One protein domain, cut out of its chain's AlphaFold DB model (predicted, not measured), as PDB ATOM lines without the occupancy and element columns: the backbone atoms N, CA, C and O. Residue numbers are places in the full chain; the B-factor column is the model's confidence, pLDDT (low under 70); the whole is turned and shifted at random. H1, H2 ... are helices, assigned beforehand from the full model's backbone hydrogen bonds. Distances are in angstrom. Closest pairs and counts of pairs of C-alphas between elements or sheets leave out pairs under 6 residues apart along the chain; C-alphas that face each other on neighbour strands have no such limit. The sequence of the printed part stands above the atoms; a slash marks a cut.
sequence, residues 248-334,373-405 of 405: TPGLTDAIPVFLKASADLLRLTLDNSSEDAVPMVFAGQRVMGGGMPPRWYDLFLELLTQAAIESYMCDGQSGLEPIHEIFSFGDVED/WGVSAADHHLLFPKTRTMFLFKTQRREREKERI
ATOM      1  N   THR A 248     -61.816 -51.650  -3.023       55.16
ATOM      2  CA  THR A 248     -60.649 -52.429  -3.454       55.16
ATOM      3  C   THR A 248     -59.684 -51.466  -4.141       55.16
ATOM      4  O   THR A 248     -60.160 -50.771  -5.040       55.16
ATOM      5  N   PRO A 249     -58.388 -51.423  -3.775       61.84
ATOM      6  CA  PRO A 249     -57.477 -50.388  -4.256       61.84
ATOM      7  C   PRO A 249     -57.495 -50.281  -5.787       61.84
ATOM      8  O   PRO A 249     -57.342 -51.276  -6.501       61.84
ATOM      9  N   GLY A 250     -57.811 -49.085  -6.272       69.12
ATOM     10  CA  GLY A 250     -57.904 -48.673  -7.668       69.12
ATOM     11  C   GLY A 250     -56.548 -48.446  -8.324       69.12
ATOM     12  O   GLY A 250     -55.534 -48.267  -7.654       69.12
ATOM     13  N   LEU A 251     -56.546 -48.350  -9.652       76.56
ATOM     14  CA  LEU A 251     -55.485 -47.645 -10.367       76.56
ATOM     15  C   LEU A 251     -55.413 -46.174  -9.931       76.56
ATOM     16  O   LEU A 251     -54.310 -45.645  -9.872       76.56
ATOM     17  N   THR A 252     -56.538 -45.549  -9.556       78.06
ATOM     18  CA  THR A 252     -56.568 -44.208  -8.940       78.06
ATOM     19  C   THR A 252     -55.724 -44.153  -7.665       78.06
ATOM     20  O   THR A 252     -54.838 -43.312  -7.557       78.06
ATOM     21  N   ASP A 253     -55.911 -45.116  -6.758       78.00
ATOM     22  CA  ASP A 253     -55.150 -45.216  -5.501       78.00
ATOM     23  C   ASP A 253     -53.654 -45.528  -5.738       78.00
ATOM     24  O   ASP A 253     -52.820 -45.320  -4.862       78.00
ATOM     25  N   ALA A 254     -53.293 -46.014  -6.931       79.38
ATOM     26  CA  ALA A 254     -51.911 -46.272  -7.329       79.38
ATOM     27  C   ALA A 254     -51.208 -45.055  -7.966       79.38
ATOM     28  O   ALA A 254     -49.990 -45.107  -8.155       79.38
ATOM     29  N   ILE A 255     -51.925 -43.970  -8.296       78.38
ATOM     30  CA  ILE A 255     -51.330 -42.768  -8.906       78.38
ATOM     31  C   ILE A 255     -50.309 -42.092  -7.968       78.38
ATOM     32  O   ILE A 255     -49.183 -41.873  -8.426       78.38
ATOM     33  N   PRO A 256     -50.606 -41.822  -6.676       78.94
ATOM     34  CA  PRO A 256     -49.634 -41.203  -5.770       78.94
ATOM     35  C   PRO A 256     -48.375 -42.062  -5.605       78.94
ATOM     36  O   PRO A 256     -47.259 -41.574  -5.760       78.94
ATOM     37  N   VAL A 257     -48.550 -43.376  -5.427       79.25
ATOM     38  CA  VAL A 257     -47.449 -44.347  -5.296       79.25
ATOM     39  C   VAL A 257     -46.571 -44.384  -6.554       79.25
ATOM     40  O   VAL A 257     -45.345 -44.457  -6.453       79.25
ATOM     41  N   PHE A 258     -47.170 -44.308  -7.750       79.94
ATOM     42  CA  PHE A 258     -46.429 -44.242  -9.012       79.94
ATOM     43  C   PHE A 258     -45.577 -42.969  -9.115       79.94
ATOM     44  O   PHE A 258     -44.431 -43.037  -9.571       79.94
ATOM     45  N   LEU A 259     -46.112 -41.824  -8.681       80.50
ATOM     46  CA  LEU A 259     -45.376 -40.562  -8.637       80.50
ATOM     47  C   LEU A 259     -44.250 -40.624  -7.599       80.50
ATOM     48  O   LEU A 259     -43.101 -40.401  -7.966       80.50
ATOM     49  N   LYS A 260     -44.531 -41.033  -6.357       77.56
ATOM     50  CA  LYS A 260     -43.526 -41.148  -5.288       77.56
ATOM     51  C   LYS A 260     -42.338 -42.020  -5.704       77.56
ATOM     52  O   LYS A 260     -41.207 -41.545  -5.772       77.56
ATOM     53  N   ALA A 261     -42.612 -43.246  -6.155       79.25
ATOM     54  CA  ALA A 261     -41.581 -44.165  -6.637       79.25
ATOM     55  C   ALA A 261     -40.803 -43.629  -7.857       79.25
ATOM     56  O   ALA A 261     -39.632 -43.961  -8.043       79.25
ATOM     57  N   SER A 262     -41.434 -42.797  -8.694       80.75
ATOM     58  CA  SER A 262     -40.763 -42.127  -9.813       80.75
ATOM     59  C   SER A 262     -39.831 -41.007  -9.334       80.75
ATOM     60  O   SER A 262     -38.717 -40.896  -9.849       80.75
ATOM     61  N   ALA A 263     -40.251 -40.206  -8.352       80.62
ATOM     62  CA  ALA A 263     -39.438 -39.142  -7.763       80.62
ATOM     63  C   ALA A 263     -38.217 -39.717  -7.027       80.62
ATOM     64  O   ALA A 263     -37.096 -39.263  -7.253       80.62
ATOM     65  N   ASP A 264     -38.396 -40.781  -6.244       78.38
ATOM     66  CA  ASP A 264     -37.304 -41.423  -5.504       78.38
ATOM     67  C   ASP A 264     -36.288 -42.102  -6.429       78.38
ATOM     68  O   ASP A 264     -35.077 -41.970  -6.238       78.38
ATOM     69  N   LEU A 265     -36.753 -42.753  -7.501       80.81
ATOM     70  CA  LEU A 265     -35.881 -43.295  -8.550       80.81
ATOM     71  C   LEU A 265     -35.065 -42.191  -9.250       80.81
ATOM     72  O   LEU A 265     -33.910 -42.413  -9.640       80.81
ATOM     73  N   LEU A 266     -35.657 -41.005  -9.414       76.94
ATOM     74  CA  LEU A 266     -34.997 -39.835  -9.982       76.94
ATOM     75  C   LEU A 266     -33.958 -39.249  -9.014       76.94
ATOM     76  O   LEU A 266     -32.817 -39.058  -9.435       76.94
ATOM     77  N   ARG A 267     -34.286 -39.064  -7.725       78.88
ATOM     78  CA  ARG A 267     -33.324 -38.641  -6.685       78.88
ATOM     79  C   ARG A 267     -32.137 -39.588  -6.589       78.88
ATOM     80  O   ARG A 267     -31.012 -39.165  -6.832       78.88
ATOM     81  N   LEU A 268     -32.394 -40.885  -6.399       76.38
ATOM     82  CA  LEU A 268     -31.356 -41.917  -6.306       76.38
ATOM     83  C   LEU A 268     -30.411 -41.898  -7.517       76.38
ATOM     84  O   LEU A 268     -29.223 -42.179  -7.391       76.38
ATOM     85  N   THR A 269     -30.915 -41.563  -8.703       72.31
ATOM     86  CA  THR A 269     -30.075 -41.402  -9.897       72.31
ATOM     87  C   THR A 269     -29.223 -40.138  -9.841       72.31
ATOM     88  O   THR A 269     -28.043 -40.193 -10.185       72.31
ATOM     89  N   LEU A 270     -29.815 -39.004  -9.461       72.88
ATOM     90  CA  LEU A 270     -29.124 -37.717  -9.388       72.88
ATOM     91  C   LEU A 270     -28.018 -37.752  -8.322       72.88
ATOM     92  O   LEU A 270     -26.885 -37.383  -8.630       72.88
ATOM     93  N   ASP A 271     -28.294 -38.308  -7.143       72.88
ATOM     94  CA  ASP A 271     -27.333 -38.428  -6.037       72.88
ATOM     95  C   ASP A 271     -26.128 -39.308  -6.412       72.88
ATOM     96  O   ASP A 271     -24.970 -38.944  -6.181       72.88
ATOM     97  N   ASN A 272     -26.380 -40.433  -7.093       65.94
ATOM     98  CA  ASN A 272     -25.325 -41.317  -7.596       65.94
ATOM     99  C   ASN A 272     -24.544 -40.726  -8.790       65.94
ATOM    100  O   ASN A 272     -23.497 -41.262  -9.151       65.94
ATOM    101  N   SER A 273     -25.013 -39.643  -9.425       61.69
ATOM    102  CA  SER A 273     -24.406 -39.093 -10.652       61.69
ATOM    103  C   SER A 273     -23.196 -38.177 -10.451       61.69
ATOM    104  O   SER A 273     -22.625 -37.701 -11.431       61.69
ATOM    105  N   SER A 274     -22.786 -37.952  -9.203       57.38
ATOM    106  CA  SER A 274     -21.822 -36.912  -8.829       57.38
ATOM    107  C   SER A 274     -20.363 -37.165  -9.238       57.38
ATOM    108  O   SER A 274     -19.661 -36.182  -9.474       57.38
ATOM    109  N   GLU A 275     -19.900 -38.419  -9.369       56.72
ATOM    110  CA  GLU A 275     -18.476 -38.696  -9.674       56.72
ATOM    111  C   GLU A 275     -18.192 -39.612 -10.886       56.72
ATOM    112  O   GLU A 275     -17.183 -39.382 -11.549       56.72
ATOM    113  N   ASP A 276     -19.045 -40.588 -11.249       54.72
ATOM    114  CA  ASP A 276     -18.755 -41.490 -12.398       54.72
ATOM    115  C   ASP A 276     -19.985 -42.145 -13.089       54.72
ATOM    116  O   ASP A 276     -19.836 -43.001 -13.968       54.72
ATOM    117  N   ALA A 277     -21.230 -41.816 -12.709       53.62
ATOM    118  CA  ALA A 277     -22.373 -42.645 -13.115       53.62
ATOM    119  C   ALA A 277     -22.898 -42.413 -14.542       53.62
ATOM    120  O   ALA A 277     -23.000 -41.302 -15.068       53.62
ATOM    121  N   VAL A 278     -23.354 -43.514 -15.144       58.59
ATOM    122  CA  VAL A 278     -24.135 -43.512 -16.382       58.59
ATOM    123  C   VAL A 278     -25.484 -42.826 -16.108       58.59
ATOM    124  O   VAL A 278     -26.235 -43.325 -15.270       58.59
ATOM    125  N   PRO A 279     -25.847 -41.732 -16.810       59.97
ATOM    126  CA  PRO A 279     -27.127 -41.059 -16.585       59.97
ATOM    127  C   PRO A 279     -28.286 -42.012 -16.889       59.97
ATOM    128  O   PRO A 279     -28.214 -42.742 -17.881       59.97
ATOM    129  N   MET A 280     -29.349 -41.993 -16.070       65.12
ATOM    130  CA  MET A 280     -30.492 -42.901 -16.238       65.12
ATOM    131  C   MET A 280     -31.000 -42.853 -17.681       65.12
ATOM    132  O   MET A 280     -31.297 -41.789 -18.228       65.12
ATOM    133  N   VAL A 281     -31.102 -44.033 -18.292       60.12
ATOM    134  CA  VAL A 281     -31.641 -44.208 -19.640       60.12
ATOM    135  C   VAL A 281     -33.000 -44.889 -19.540       60.12
ATOM    136  O   VAL A 281     -33.104 -46.112 -19.655       60.12
ATOM    137  N   PHE A 282     -34.063 -44.111 -19.350       57.34
ATOM    138  CA  PHE A 282     -35.414 -44.657 -19.422       57.34
ATOM    139  C   PHE A 282     -35.796 -44.857 -20.890       57.34
ATOM    140  O   PHE A 282     -35.824 -43.918 -21.688       57.34
ATOM    141  N   ALA A 283     -36.055 -46.110 -21.267       57.00
ATOM    142  CA  ALA A 283     -36.519 -46.493 -22.601       57.00
ATOM    143  C   ALA A 283     -35.699 -45.916 -23.786       57.00
ATOM    144  O   ALA A 283     -36.240 -45.656 -24.862       57.00
ATOM    145  N   GLY A 284     -34.386 -45.746 -23.595       56.66
ATOM    146  CA  GLY A 284     -33.443 -45.248 -24.606       56.66
ATOM    147  C   GLY A 284     -33.170 -43.738 -24.571       56.66
ATOM    148  O   GLY A 284     -32.280 -43.282 -25.286       56.66
ATOM    149  N   GLN A 285     -33.877 -42.965 -23.743       57.81
ATOM    150  CA  GLN A 285     -33.661 -41.524 -23.575       57.81
ATOM    151  C   GLN A 285     -32.954 -41.238 -22.249       57.81
ATOM    152  O   GLN A 285     -33.295 -41.831 -21.228       57.81
ATOM    153  N   ARG A 286     -31.967 -40.332 -22.264       62.12
ATOM    154  CA  ARG A 286     -31.298 -39.873 -21.038       62.12
ATOM    155  C   ARG A 286     -32.221 -38.943 -20.263       62.12
ATOM    156  O   ARG A 286     -32.786 -38.020 -20.845       62.12
ATOM    157  N   VAL A 287     -32.315 -39.181 -18.965       63.50
ATOM    158  CA  VAL A 287     -32.923 -38.271 -17.996       63.50
ATOM    159  C   VAL A 287     -31.933 -37.141 -17.712       63.50
ATOM    160  O   VAL A 287     -30.740 -37.397 -17.551       63.50
ATOM    161  N   MET A 288     -32.399 -35.891 -17.726       58.50
ATOM    162  CA  MET A 288     -31.556 -34.695 -17.625       58.50
ATOM    163  C   MET A 288     -32.170 -33.722 -16.619       58.50
ATOM    164  O   MET A 288     -33.307 -33.308 -16.812       58.50
ATOM    165  N   GLY A 289     -31.398 -33.329 -15.600       58.62
ATOM    166  CA  GLY A 289     -31.628 -32.113 -14.809       58.62
ATOM    167  C   GLY A 289     -33.032 -31.931 -14.224       58.62
ATOM    168  O   GLY A 289     -33.662 -30.923 -14.519       58.62
ATOM    169  N   GLY A 290     -33.494 -32.873 -13.395       65.44
ATOM    170  CA  GLY A 290     -34.718 -32.696 -12.601       65.44
ATOM    171  C   GLY A 290     -36.021 -32.779 -13.399       65.44
ATOM    172  O   GLY A 290     -36.867 -31.904 -13.279       65.44
ATOM    173  N   GLY A 291     -36.165 -33.808 -14.236       72.75
ATOM    174  CA  GLY A 291     -37.417 -34.110 -14.925       72.75
ATOM    175  C   GLY A 291     -37.378 -35.453 -15.632       72.75
ATOM    176  O   GLY A 291     -36.328 -35.876 -16.123       72.75
ATOM    177  N   MET A 292     -38.527 -36.120 -15.718       80.25
ATOM    178  CA  MET A 292     -38.637 -37.401 -16.415       80.25
ATOM    179  C   MET A 292     -38.566 -37.246 -17.951       80.25
ATOM    180  O   MET A 292     -38.763 -36.151 -18.481       80.25
ATOM    181  N   PRO A 293     -38.251 -38.313 -18.712       77.06
ATOM    182  CA  PRO A 293     -38.186 -38.255 -20.171       77.06
ATOM    183  C   PRO A 293     -39.569 -38.461 -20.820       77.06
ATOM    184  O   PRO A 293     -40.440 -39.072 -20.203       77.06
ATOM    185  N   PRO A 294     -39.770 -38.050 -22.093       76.25
ATOM    186  CA  PRO A 294     -41.062 -38.101 -22.799       76.25
ATOM    187  C   PRO A 294     -41.867 -39.394 -22.600       76.25
ATOM    188  O   PRO A 294     -43.033 -39.348 -22.229       76.25
ATOM    189  N   ARG A 295     -41.211 -40.553 -22.739       75.81
ATOM    190  CA  ARG A 295     -41.847 -41.872 -22.594       75.81
ATOM    191  C   ARG A 295     -42.416 -42.187 -21.210       75.81
ATOM    192  O   ARG A 295     -43.247 -43.082 -21.107       75.81
ATOM    193  N   TRP A 296     -41.942 -41.532 -20.155       83.44
ATOM    194  CA  TRP A 296     -42.525 -41.679 -18.822       83.44
ATOM    195  C   TRP A 296     -43.854 -40.919 -18.736       83.44
ATOM    196  O   TRP A 296     -44.833 -41.481 -18.259       83.44
ATOM    197  N   TYR A 297     -43.931 -39.712 -19.310       82.38
ATOM    198  CA  TYR A 297     -45.183 -38.955 -19.403       82.38
ATOM    199  C   TYR A 297     -46.225 -39.663 -20.287       82.38
ATOM    200  O   TYR A 297     -47.399 -39.682 -19.928       82.38
ATOM    201  N   ASP A 298     -45.808 -40.313 -21.385       77.81
ATOM    202  CA  ASP A 298     -46.693 -41.162 -22.206       77.81
ATOM    203  C   ASP A 298     -47.335 -42.285 -21.360       77.81
ATOM    204  O   ASP A 298     -48.540 -42.534 -21.432       77.81
ATOM    205  N   LEU A 299     -46.527 -42.964 -20.534       82.31
ATOM    206  CA  LEU A 299     -46.989 -44.022 -19.628       82.31
ATOM    207  C   LEU A 299     -47.867 -43.471 -18.502       82.31
ATOM    208  O   LEU A 299     -48.831 -44.127 -18.113       82.31
ATOM    209  N   PHE A 300     -47.566 -42.273 -18.006       84.38
ATOM    210  CA  PHE A 300     -48.357 -41.599 -16.987       84.38
ATOM    211  C   PHE A 300     -49.743 -41.199 -17.524       84.38
ATOM    212  O   PHE A 300     -50.746 -41.564 -16.915       84.38
ATOM    213  N   LEU A 301     -49.842 -40.596 -18.722       81.50
ATOM    214  CA  LEU A 301     -51.132 -40.343 -19.394       81.50
ATOM    215  C   LEU A 301     -51.949 -41.620 -19.612       81.50
ATOM    216  O   LEU A 301     -53.184 -41.569 -19.622       81.50
ATOM    217  N   GLU A 302     -51.287 -42.755 -19.838       80.94
ATOM    218  CA  GLU A 302     -51.963 -44.040 -19.980       80.94
ATOM    219  C   GLU A 302     -52.408 -44.610 -18.623       80.94
ATOM    220  O   GLU A 302     -53.522 -45.119 -18.535       80.94
ATOM    221  N   LEU A 303     -51.635 -44.436 -17.543       82.38
ATOM    222  CA  LEU A 303     -52.065 -44.768 -16.176       82.38
ATOM    223  C   LEU A 303     -53.317 -43.975 -15.774       82.38
ATOM    224  O   LEU A 303     -54.318 -44.588 -15.406       82.38
ATOM    225  N   LEU A 304     -53.301 -42.642 -15.923       79.75
ATOM    226  CA  LEU A 304     -54.470 -41.784 -15.666       79.75
ATOM    227  C   LEU A 304     -55.671 -42.216 -16.524       79.75
ATOM    228  O   LEU A 304     -56.813 -42.287 -16.073       79.75
ATOM    229  N   THR A 305     -55.407 -42.599 -17.773       80.06
ATOM    230  CA  THR A 305     -56.436 -43.093 -18.690       80.06
ATOM    231  C   THR A 305     -57.077 -44.391 -18.232       80.06
ATOM    232  O   THR A 305     -58.304 -44.481 -18.256       80.06
ATOM    233  N   GLN A 306     -56.277 -45.375 -17.824       78.00
ATOM    234  CA  GLN A 306     -56.775 -46.664 -17.354       78.00
ATOM    235  C   GLN A 306     -57.445 -46.537 -15.979       78.00
ATOM    236  O   GLN A 306     -58.447 -47.207 -15.750       78.00
ATOM    237  N   ALA A 307     -56.979 -45.630 -15.111       77.00
ATOM    238  CA  ALA A 307     -57.656 -45.284 -13.862       77.00
ATOM    239  C   ALA A 307     -59.060 -44.715 -14.111       77.00
ATOM    240  O   ALA A 307     -60.025 -45.180 -13.508       77.00
ATOM    241  N   ALA A 308     -59.210 -43.787 -15.064       75.94
ATOM    242  CA  ALA A 308     -60.523 -43.262 -15.434       75.94
ATOM    243  C   ALA A 308     -61.426 -44.350 -16.051       75.94
ATOM    244  O   ALA A 308     -62.602 -44.448 -15.719       75.94
ATOM    245  N   ILE A 309     -60.890 -45.221 -16.914       76.00
ATOM    246  CA  ILE A 309     -61.663 -46.349 -17.465       76.00
ATOM    247  C   ILE A 309     -62.111 -47.304 -16.343       76.00
ATOM    248  O   ILE A 309     -63.263 -47.744 -16.337       76.00
ATOM    249  N   GLU A 310     -61.240 -47.603 -15.376       73.62
ATOM    250  CA  GLU A 310     -61.563 -48.454 -14.230       73.62
ATOM    251  C   GLU A 310     -62.626 -47.819 -13.320       73.62
ATOM    252  O   GLU A 310     -63.570 -48.512 -12.930       73.62
ATOM    253  N   SER A 311     -62.545 -46.514 -13.043       70.06
ATOM    254  CA  SER A 311     -63.489 -45.833 -12.152       70.06
ATOM    255  C   SER A 311     -64.922 -45.837 -12.710       70.06
ATOM    256  O   SER A 311     -65.858 -46.207 -11.993       70.06
ATOM    257  N   TYR A 312     -65.115 -45.544 -14.002       70.25
ATOM    258  CA  TYR A 312     -66.442 -45.614 -14.633       70.25
ATOM    259  C   TYR A 312     -66.923 -47.045 -14.872       70.25
ATOM    260  O   TYR A 312     -68.077 -47.356 -14.579       70.25
ATOM    261  N   MET A 313     -66.079 -47.929 -15.416       69.19
ATOM    262  CA  MET A 313     -66.526 -49.273 -15.792       69.19
ATOM    263  C   MET A 313     -66.633 -50.209 -14.588       69.19
ATOM    264  O   MET A 313     -67.628 -50.919 -14.451       69.19
ATOM    265  N   CYS A 314     -65.609 -50.263 -13.738       68.25
ATOM    266  CA  CYS A 314     -65.467 -51.303 -12.721       68.25
ATOM    267  C   CYS A 314     -66.003 -50.879 -11.351       68.25
ATOM    268  O   CYS A 314     -66.647 -51.698 -10.688       68.25
ATOM    269  N   ASP A 315     -65.758 -49.631 -10.951       63.72
ATOM    270  CA  ASP A 315     -66.216 -49.091  -9.664       63.72
ATOM    271  C   ASP A 315     -67.588 -48.388  -9.781       63.72
ATOM    272  O   ASP A 315     -68.291 -48.207  -8.785       63.72
ATOM    273  N   GLY A 316     -68.042 -48.115 -11.011       63.97
ATOM    274  CA  GLY A 316     -69.398 -47.652 -11.314       63.97
ATOM    275  C   GLY A 316     -69.635 -46.175 -11.003       63.97
ATOM    276  O   GLY A 316     -70.764 -45.794 -10.679       63.97
ATOM    277  N   GLN A 317     -68.580 -45.362 -11.085       67.50
ATOM    278  CA  GLN A 317     -68.677 -43.913 -10.953       67.50
ATOM    279  C   GLN A 317     -69.528 -43.291 -12.077       67.50
ATOM    280  O   GLN A 317     -69.828 -43.919 -13.098       67.50
ATOM    281  N   SER A 318     -69.948 -42.049 -11.861       71.44
ATOM    282  CA  SER A 318     -70.781 -41.237 -12.759       71.44
ATOM    283  C   SER A 318     -70.482 -39.758 -12.514       71.44
ATOM    284  O   SER A 318     -69.990 -39.429 -11.438       71.44
ATOM    285  N   GLY A 319     -70.818 -38.883 -13.465       70.38
ATOM    286  CA  GLY A 319     -70.415 -37.468 -13.427       70.38
ATOM    287  C   GLY A 319     -68.983 -37.246 -13.930       70.38
ATOM    288  O   GLY A 319     -68.370 -38.176 -14.457       70.38
ATOM    289  N   LEU A 320     -68.464 -36.021 -13.820       74.44
ATOM    290  CA  LEU A 320     -67.110 -35.635 -14.269       74.44
ATOM    291  C   LEU A 320     -66.085 -35.593 -13.124       74.44
ATOM    292  O   LEU A 320     -64.882 -35.548 -13.364       74.44
ATOM    293  N   GLU A 321     -66.543 -35.659 -11.878       72.44
ATOM    294  CA  GLU A 321     -65.727 -35.600 -10.668       72.44
ATOM    295  C   GLU A 321     -64.557 -36.607 -10.673       72.44
ATOM    296  O   GLU A 321     -63.447 -36.190 -10.338       72.44
ATOM    297  N   PRO A 322     -64.720 -37.875 -11.124       69.19
ATOM    298  CA  PRO A 322     -63.602 -38.814 -11.243       69.19
ATOM    299  C   PRO A 322     -62.574 -38.423 -12.313       69.19
ATOM    300  O   PRO A 322     -61.407 -38.771 -12.173       69.19
ATOM    301  N   ILE A 323     -62.981 -37.739 -13.392       72.62
ATOM    302  CA  ILE A 323     -62.057 -37.256 -14.433       72.62
ATOM    303  C   ILE A 323     -61.204 -36.136 -13.856       72.62
ATOM    304  O   ILE A 323     -59.982 -36.236 -13.911       72.62
ATOM    305  N   HIS A 324     -61.821 -35.126 -13.239       74.81
ATOM    306  CA  HIS A 324     -61.080 -34.017 -12.638       74.81
ATOM    307  C   HIS A 324     -60.148 -34.490 -11.514       74.81
ATOM    308  O   HIS A 324     -58.997 -34.072 -11.464       74.81
ATOM    309  N   GLU A 325     -60.592 -35.417 -10.658       77.19
ATOM    310  CA  GLU A 325     -59.743 -36.029  -9.628       77.19
ATOM    311  C   GLU A 325     -58.523 -36.732 -10.248       77.19
ATOM    312  O   GLU A 325     -57.385 -36.416  -9.905       77.19
ATOM    313  N   ILE A 326     -58.732 -37.618 -11.225       77.31
ATOM    314  CA  ILE A 326     -57.655 -38.402 -11.846       77.31
ATOM    315  C   ILE A 326     -56.711 -37.548 -12.708       77.31
ATOM    316  O   ILE A 326     -55.512 -37.810 -12.730       77.31
ATOM    317  N   PHE A 327     -57.206 -36.531 -13.416       80.56
ATOM    318  CA  PHE A 327     -56.377 -35.685 -14.282       80.56
ATOM    319  C   PHE A 327     -55.756 -34.473 -13.567       80.56
ATOM    320  O   PHE A 327     -54.847 -33.863 -14.133       80.56
ATOM    321  N   SER A 328     -56.147 -34.189 -12.316       78.19
ATOM    322  CA  SER A 328     -55.468 -33.201 -11.456       78.19
ATOM    323  C   SER A 328     -54.019 -33.587 -11.121       78.19
ATOM    324  O   SER A 328     -53.174 -32.718 -10.926       78.19
ATOM    325  N   PHE A 329     -53.682 -34.881 -11.120       78.50
ATOM    326  CA  PHE A 329     -52.309 -35.325 -10.896       78.50
ATOM    327  C   PHE A 329     -51.369 -34.867 -12.020       78.50
ATOM    328  O   PHE A 329     -51.646 -35.045 -13.211       78.50
ATOM    329  N   GLY A 330     -50.215 -34.317 -11.640       68.88
ATOM    330  CA  GLY A 330     -49.274 -33.719 -12.582       68.88
ATOM    331  C   GLY A 330     -49.615 -32.284 -12.979       68.88
ATOM    332  O   GLY A 330     -48.919 -31.745 -13.838       68.88
ATOM    333  N   ASP A 331     -50.625 -31.648 -12.371       68.50
ATOM    334  CA  ASP A 331     -50.737 -30.191 -12.434       68.50
ATOM    335  C   ASP A 331     -49.825 -29.532 -11.406       68.50
ATOM    336  O   ASP A 331     -49.885 -29.825 -10.217       68.50
ATOM    337  N   VAL A 332     -48.956 -28.656 -11.897       61.66
ATOM    338  CA  VAL A 332     -48.227 -27.697 -11.073       61.66
ATOM    339  C   VAL A 332     -48.947 -26.378 -11.292       61.66
ATOM    340  O   VAL A 332     -49.017 -25.932 -12.445       61.66
ATOM    341  N   GLU A 333     -49.472 -25.793 -10.215       55.91
ATOM    342  CA  GLU A 333     -49.857 -24.382 -10.185       55.91
ATOM    343  C   GLU A 333     -48.576 -23.582 -10.459       55.91
ATOM    344  O   GLU A 333     -47.629 -23.581  -9.671       55.91
ATOM    345  N   ASP A 334     -48.482 -23.020 -11.663       53.03
ATOM    346  CA  ASP A 334     -47.340 -22.215 -12.060       53.03
ATOM    347  C   ASP A 334     -47.537 -20.823 -11.434       53.03
ATOM    348  O   ASP A 334     -48.334 -20.052 -11.949       53.03
ATOM    349  N   TRP A 373     -46.128 -42.773   1.567       53.44
ATOM    350  CA  TRP A 373     -46.674 -42.893   0.215       53.44
ATOM    351  C   TRP A 373     -47.251 -41.580  -0.346       53.44
ATOM    352  O   TRP A 373     -47.744 -41.554  -1.479       53.44
ATOM    353  N   GLY A 374     -47.146 -40.485   0.410       58.16
ATOM    354  CA  GLY A 374     -47.520 -39.132   0.016       58.16
ATOM    355  C   GLY A 374     -46.553 -38.516  -1.001       58.16
ATOM    356  O   GLY A 374     -45.328 -38.638  -0.902       58.16
ATOM    357  N   VAL A 375     -47.114 -37.821  -1.994       68.44
ATOM    358  CA  VAL A 375     -46.360 -37.056  -2.998       68.44
ATOM    359  C   VAL A 375     -46.177 -35.635  -2.473       68.44
ATOM    360  O   VAL A 375     -47.135 -34.870  -2.414       68.44
ATOM    361  N   SER A 376     -44.951 -35.282  -2.093       75.81
ATOM    362  CA  SER A 376     -44.615 -33.927  -1.643       75.81
ATOM    363  C   SER A 376     -44.615 -32.928  -2.809       75.81
ATOM    364  O   SER A 376     -44.410 -33.306  -3.967       75.81
ATOM    365  N   ALA A 377     -44.745 -31.630  -2.521       76.00
ATOM    366  CA  ALA A 377     -44.561 -30.585  -3.536       76.00
ATOM    367  C   ALA A 377     -43.187 -30.706  -4.232       76.00
ATOM    368  O   ALA A 377     -43.080 -30.588  -5.453       76.00
ATOM    369  N   ALA A 378     -42.140 -31.061  -3.477       74.38
ATOM    370  CA  ALA A 378     -40.806 -31.320  -4.013       74.38
ATOM    371  C   ALA A 378     -40.751 -32.536  -4.963       74.38
ATOM    372  O   ALA A 378     -40.035 -32.482  -5.961       74.38
ATOM    373  N   ASP A 379     -41.506 -33.612  -4.697       79.88
ATOM    374  CA  ASP A 379     -41.670 -34.740  -5.636       79.88
ATOM    375  C   ASP A 379     -42.317 -34.266  -6.943       79.88
ATOM    376  O   ASP A 379     -41.890 -34.642  -8.038       79.88
ATOM    377  N   HIS A 380     -43.326 -33.405  -6.825       79.38
ATOM    378  CA  HIS A 380     -44.093 -32.897  -7.949       79.38
ATOM    379  C   HIS A 380     -43.246 -31.975  -8.846       79.38
ATOM    380  O   HIS A 380     -43.111 -32.235 -10.042       79.38
ATOM    381  N   HIS A 381     -42.574 -30.960  -8.290       78.88
ATOM    382  CA  HIS A 381     -41.680 -30.085  -9.064       78.88
ATOM    383  C   HIS A 381     -40.482 -30.835  -9.680       78.88
ATOM    384  O   HIS A 381     -40.031 -30.473 -10.767       78.88
ATOM    385  N   LEU A 382     -39.987 -31.897  -9.029       81.00
ATOM    386  CA  LEU A 382     -38.903 -32.744  -9.545       81.00
ATOM    387  C   LEU A 382     -39.335 -33.613 -10.741       81.00
ATOM    388  O   LEU A 382     -38.518 -33.923 -11.612       81.00
ATOM    389  N   LEU A 383     -40.600 -34.036 -10.785       81.69
ATOM    390  CA  LEU A 383     -41.146 -34.841 -11.882       81.69
ATOM    391  C   LEU A 383     -41.684 -33.997 -13.036       81.69
ATOM    392  O   LEU A 383     -41.586 -34.433 -14.184       81.69
ATOM    393  N   PHE A 384     -42.217 -32.811 -12.740       82.44
ATOM    394  CA  PHE A 384     -42.954 -31.957 -13.671       82.44
ATOM    395  C   PHE A 384     -42.310 -30.561 -13.837       82.44
ATOM    396  O   PHE A 384     -42.968 -29.544 -13.615       82.44
ATOM    397  N   PRO A 385     -41.028 -30.456 -14.241       78.31
ATOM    398  CA  PRO A 385     -40.366 -29.162 -14.413       78.31
ATOM    399  C   PRO A 385     -40.938 -28.364 -15.595       78.31
ATOM    400  O   PRO A 385     -41.375 -28.954 -16.592       78.31
ATOM    401  N   LYS A 386     -40.800 -27.025 -15.542       75.69
ATOM    402  CA  LYS A 386     -41.148 -26.042 -16.597       75.69
ATOM    403  C   LYS A 386     -40.343 -26.264 -17.901       75.69
ATOM    404  O   LYS A 386     -39.461 -25.495 -18.276       75.69
ATOM    405  N   THR A 387     -40.617 -27.364 -18.604       70.31
ATOM    406  CA  THR A 387     -39.912 -27.829 -19.810       70.31
ATOM    407  C   THR A 387     -40.862 -27.975 -20.993       70.31
ATOM    408  O   THR A 387     -42.054 -28.234 -20.840       70.31
ATOM    409  N   ARG A 388     -40.324 -27.911 -22.219       70.50
ATOM    410  CA  ARG A 388     -41.113 -28.135 -23.445       70.50
ATOM    411  C   ARG A 388     -41.816 -29.500 -23.467       70.50
ATOM    412  O   ARG A 388     -42.893 -29.613 -24.041       70.50
ATOM    413  N   THR A 389     -41.214 -30.533 -22.875       70.81
ATOM    414  CA  THR A 389     -41.846 -31.854 -22.755       70.81
ATOM    415  C   THR A 389     -43.065 -31.792 -21.842       70.81
ATOM    416  O   THR A 389     -44.115 -32.297 -22.229       70.81
ATOM    417  N   MET A 390     -42.958 -31.110 -20.697       80.00
ATOM    418  CA  MET A 390     -44.083 -30.943 -19.780       80.00
ATOM    419  C   MET A 390     -45.212 -30.101 -20.390       80.00
ATOM    420  O   MET A 390     -46.374 -30.477 -20.297       80.00
ATOM    421  N   PHE A 391     -44.895 -29.029 -21.122       75.75
ATOM    422  CA  PHE A 391     -45.898 -28.242 -21.856       75.75
ATOM    423  C   PHE A 391     -46.688 -29.085 -22.880       75.75
ATOM    424  O   PHE A 391     -47.912 -28.972 -22.996       75.75
ATOM    425  N   LEU A 392     -46.003 -29.973 -23.613       75.12
ATOM    426  CA  LEU A 392     -46.658 -30.906 -24.535       75.12
ATOM    427  C   LEU A 392     -47.532 -31.926 -23.790       75.12
ATOM    428  O   LEU A 392     -48.614 -32.244 -24.278       75.12
ATOM    429  N   PHE A 393     -47.114 -32.386 -22.606       81.12
ATOM    430  CA  PHE A 393     -47.946 -33.218 -21.733       81.12
ATOM    431  C   PHE A 393     -49.182 -32.458 -21.221       81.12
ATOM    432  O   PHE A 393     -50.282 -32.964 -21.426       81.12
ATOM    433  N   LYS A 394     -49.051 -31.236 -20.661       79.62
ATOM    434  CA  LYS A 394     -50.195 -30.386 -20.242       79.62
ATOM    435  C   LYS A 394     -51.202 -30.235 -21.400       79.62
ATOM    436  O   LYS A 394     -52.406 -30.396 -21.209       79.62
ATOM    437  N   THR A 395     -50.704 -30.023 -22.623       80.31
ATOM    438  CA  THR A 395     -51.531 -29.914 -23.841       80.31
ATOM    439  C   THR A 395     -52.265 -31.221 -24.169       80.31
ATOM    440  O   THR A 395     -53.488 -31.214 -24.279       80.31
ATOM    441  N   GLN A 396     -51.557 -32.353 -24.265       78.69
ATOM    442  CA  GLN A 396     -52.166 -33.657 -24.580       78.69
ATOM    443  C   GLN A 396     -53.105 -34.165 -23.479       78.69
ATOM    444  O   GLN A 396     -54.088 -34.843 -23.774       78.69
ATOM    445  N   ARG A 397     -52.834 -33.830 -22.210       80.62
ATOM    446  CA  ARG A 397     -53.723 -34.103 -21.075       80.62
ATOM    447  C   ARG A 397     -55.069 -33.406 -21.290       80.62
ATOM    448  O   ARG A 397     -56.099 -34.071 -21.275       80.62
ATOM    449  N   ARG A 398     -55.036 -32.103 -21.597       78.25
ATOM    450  CA  ARG A 398     -56.218 -31.278 -21.902       78.25
ATOM    451  C   ARG A 398     -56.969 -31.765 -23.150       78.25
ATOM    452  O   ARG A 398     -58.195 -31.754 -23.166       78.25
ATOM    453  N   GLU A 399     -56.265 -32.224 -24.186       74.25
ATOM    454  CA  GLU A 399     -56.894 -32.855 -25.360       74.25
ATOM    455  C   GLU A 399     -57.600 -34.172 -24.989       74.25
ATOM    456  O   GLU A 399     -58.765 -34.349 -25.330       74.25
ATOM    457  N   ARG A 400     -56.952 -35.064 -24.224       70.94
ATOM    458  CA  ARG A 400     -57.523 -36.352 -23.770       70.94
ATOM    459  C   ARG A 400     -58.692 -36.203 -22.794       70.94
ATOM    460  O   ARG A 400     -59.521 -37.110 -22.718       70.94
ATOM    461  N   GLU A 401     -58.745 -35.102 -22.051       67.94
ATOM    462  CA  GLU A 401     -59.887 -34.700 -21.226       67.94
ATOM    463  C   GLU A 401     -61.057 -34.247 -22.118       67.94
ATOM    464  O   GLU A 401     -62.149 -34.808 -22.031       67.94
ATOM    465  N   LYS A 402     -60.801 -33.344 -23.079       71.25
ATOM    466  CA  LYS A 402     -61.790 -32.884 -24.074       71.25
ATOM    467  C   LYS A 402     -62.299 -33.979 -25.021       71.25
ATOM    468  O   LYS A 402     -63.421 -33.880 -25.492       71.25
ATOM    469  N   GLU A 403     -61.516 -35.021 -25.304       67.75
ATOM    470  CA  GLU A 403     -61.964 -36.195 -26.076       67.75
ATOM    471  C   GLU A 403     -62.971 -37.081 -25.319       67.75
ATOM    472  O   GLU A 403     -63.572 -37.974 -25.925       67.75
ATOM    473  N   ARG A 404     -63.108 -36.902 -23.998       59.38
ATOM    474  CA  ARG A 404     -63.983 -37.723 -23.149       59.38
ATOM    475  C   ARG A 404     -65.266 -37.020 -22.754       59.38
ATOM    476  O   ARG A 404     -66.256 -37.727 -22.606       59.38
ATOM    477  N   ILE A 405     -65.225 -35.701 -22.568       53.00
ATOM    478  CA  ILE A 405     -66.382 -34.835 -22.281       53.00
ATOM    479  C   ILE A 405     -67.341 -34.813 -23.485       53.00
ATOM    480  O   ILE A 405     -68.556 -34.998 -23.239       53.00
TER     481      ILE A 405
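What this domain is: This is residues 248 to 334 and 373 to 405 of the 405 residues of an uncharacterized protein of Lichtheimia corymbifera JMRC:FSU:9682 (UniProt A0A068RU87). Four helices, H1, H2, H3 and H5, run nearly lengthwise in an elongated body, with H1 shifted toward one end and the short H4 crossing it. At that end residues 271 to 276 stick out, and a long stretch folds back from there to H2. The printed part has 120 residues with five named helices, in the order H1 to H5, and no named strand; its class is all helix. It is compact, with a radius of gyration of the C-alphas of 15.3 A and spans of 52 by 30 by 27 A.

Where its parts are: H1, residues 254 to 272, begins at C-alpha 254 (-51.911, -46.272, -7.329) and is 27.0 A long. H2, residues 294 to 313, is 28.7 A long. H3 is residues 321 to 328, 10.6 A, and H4 residues 377 to 383, 10.0 A. H5, residues 388 to 402, is 21.2 A long and ends at C-alpha 402 (-61.790, -32.884, -24.074).

How they stand to each other: H1 and H2 are close but not clearly touching; their closest C-alphas, of Ile 255 and Leu 304, are 7.5 A apart. With residues 259 to 264 alone, H1 touches H4, closest C-alphas Ala 263 and Asp 379 at 5.4 A, only just about perpendicular at 73 degrees. H2 and H3 form a helical hairpin, closest C-alphas Leu 304 and Ile 326 at 6.0 A, at a shallow tilt of 10 degrees, opposite ways. H5 only just touches H2, with 3 pairs of C-alphas within 8 A, the closest Pro 294 and Thr 389 at 6.3 A. H2 and H4 are apart. In H1, H2, H3, H4 and H5 every O i to N i+4 pair is within hydrogen-bond range.

The domain as a whole: The C-alphas farthest apart, of Glu 275 and Ser 318, are 52.5 A apart. Residues 335 to 372 are not printed; C-alphas 334 and 373 are 24.1 A apart across this cut. The link from H1 to H2 is long, 21 residues. The mean pLDDT of the printed part is 72.0; 40 residues are under 70, among them residues 272 to 290.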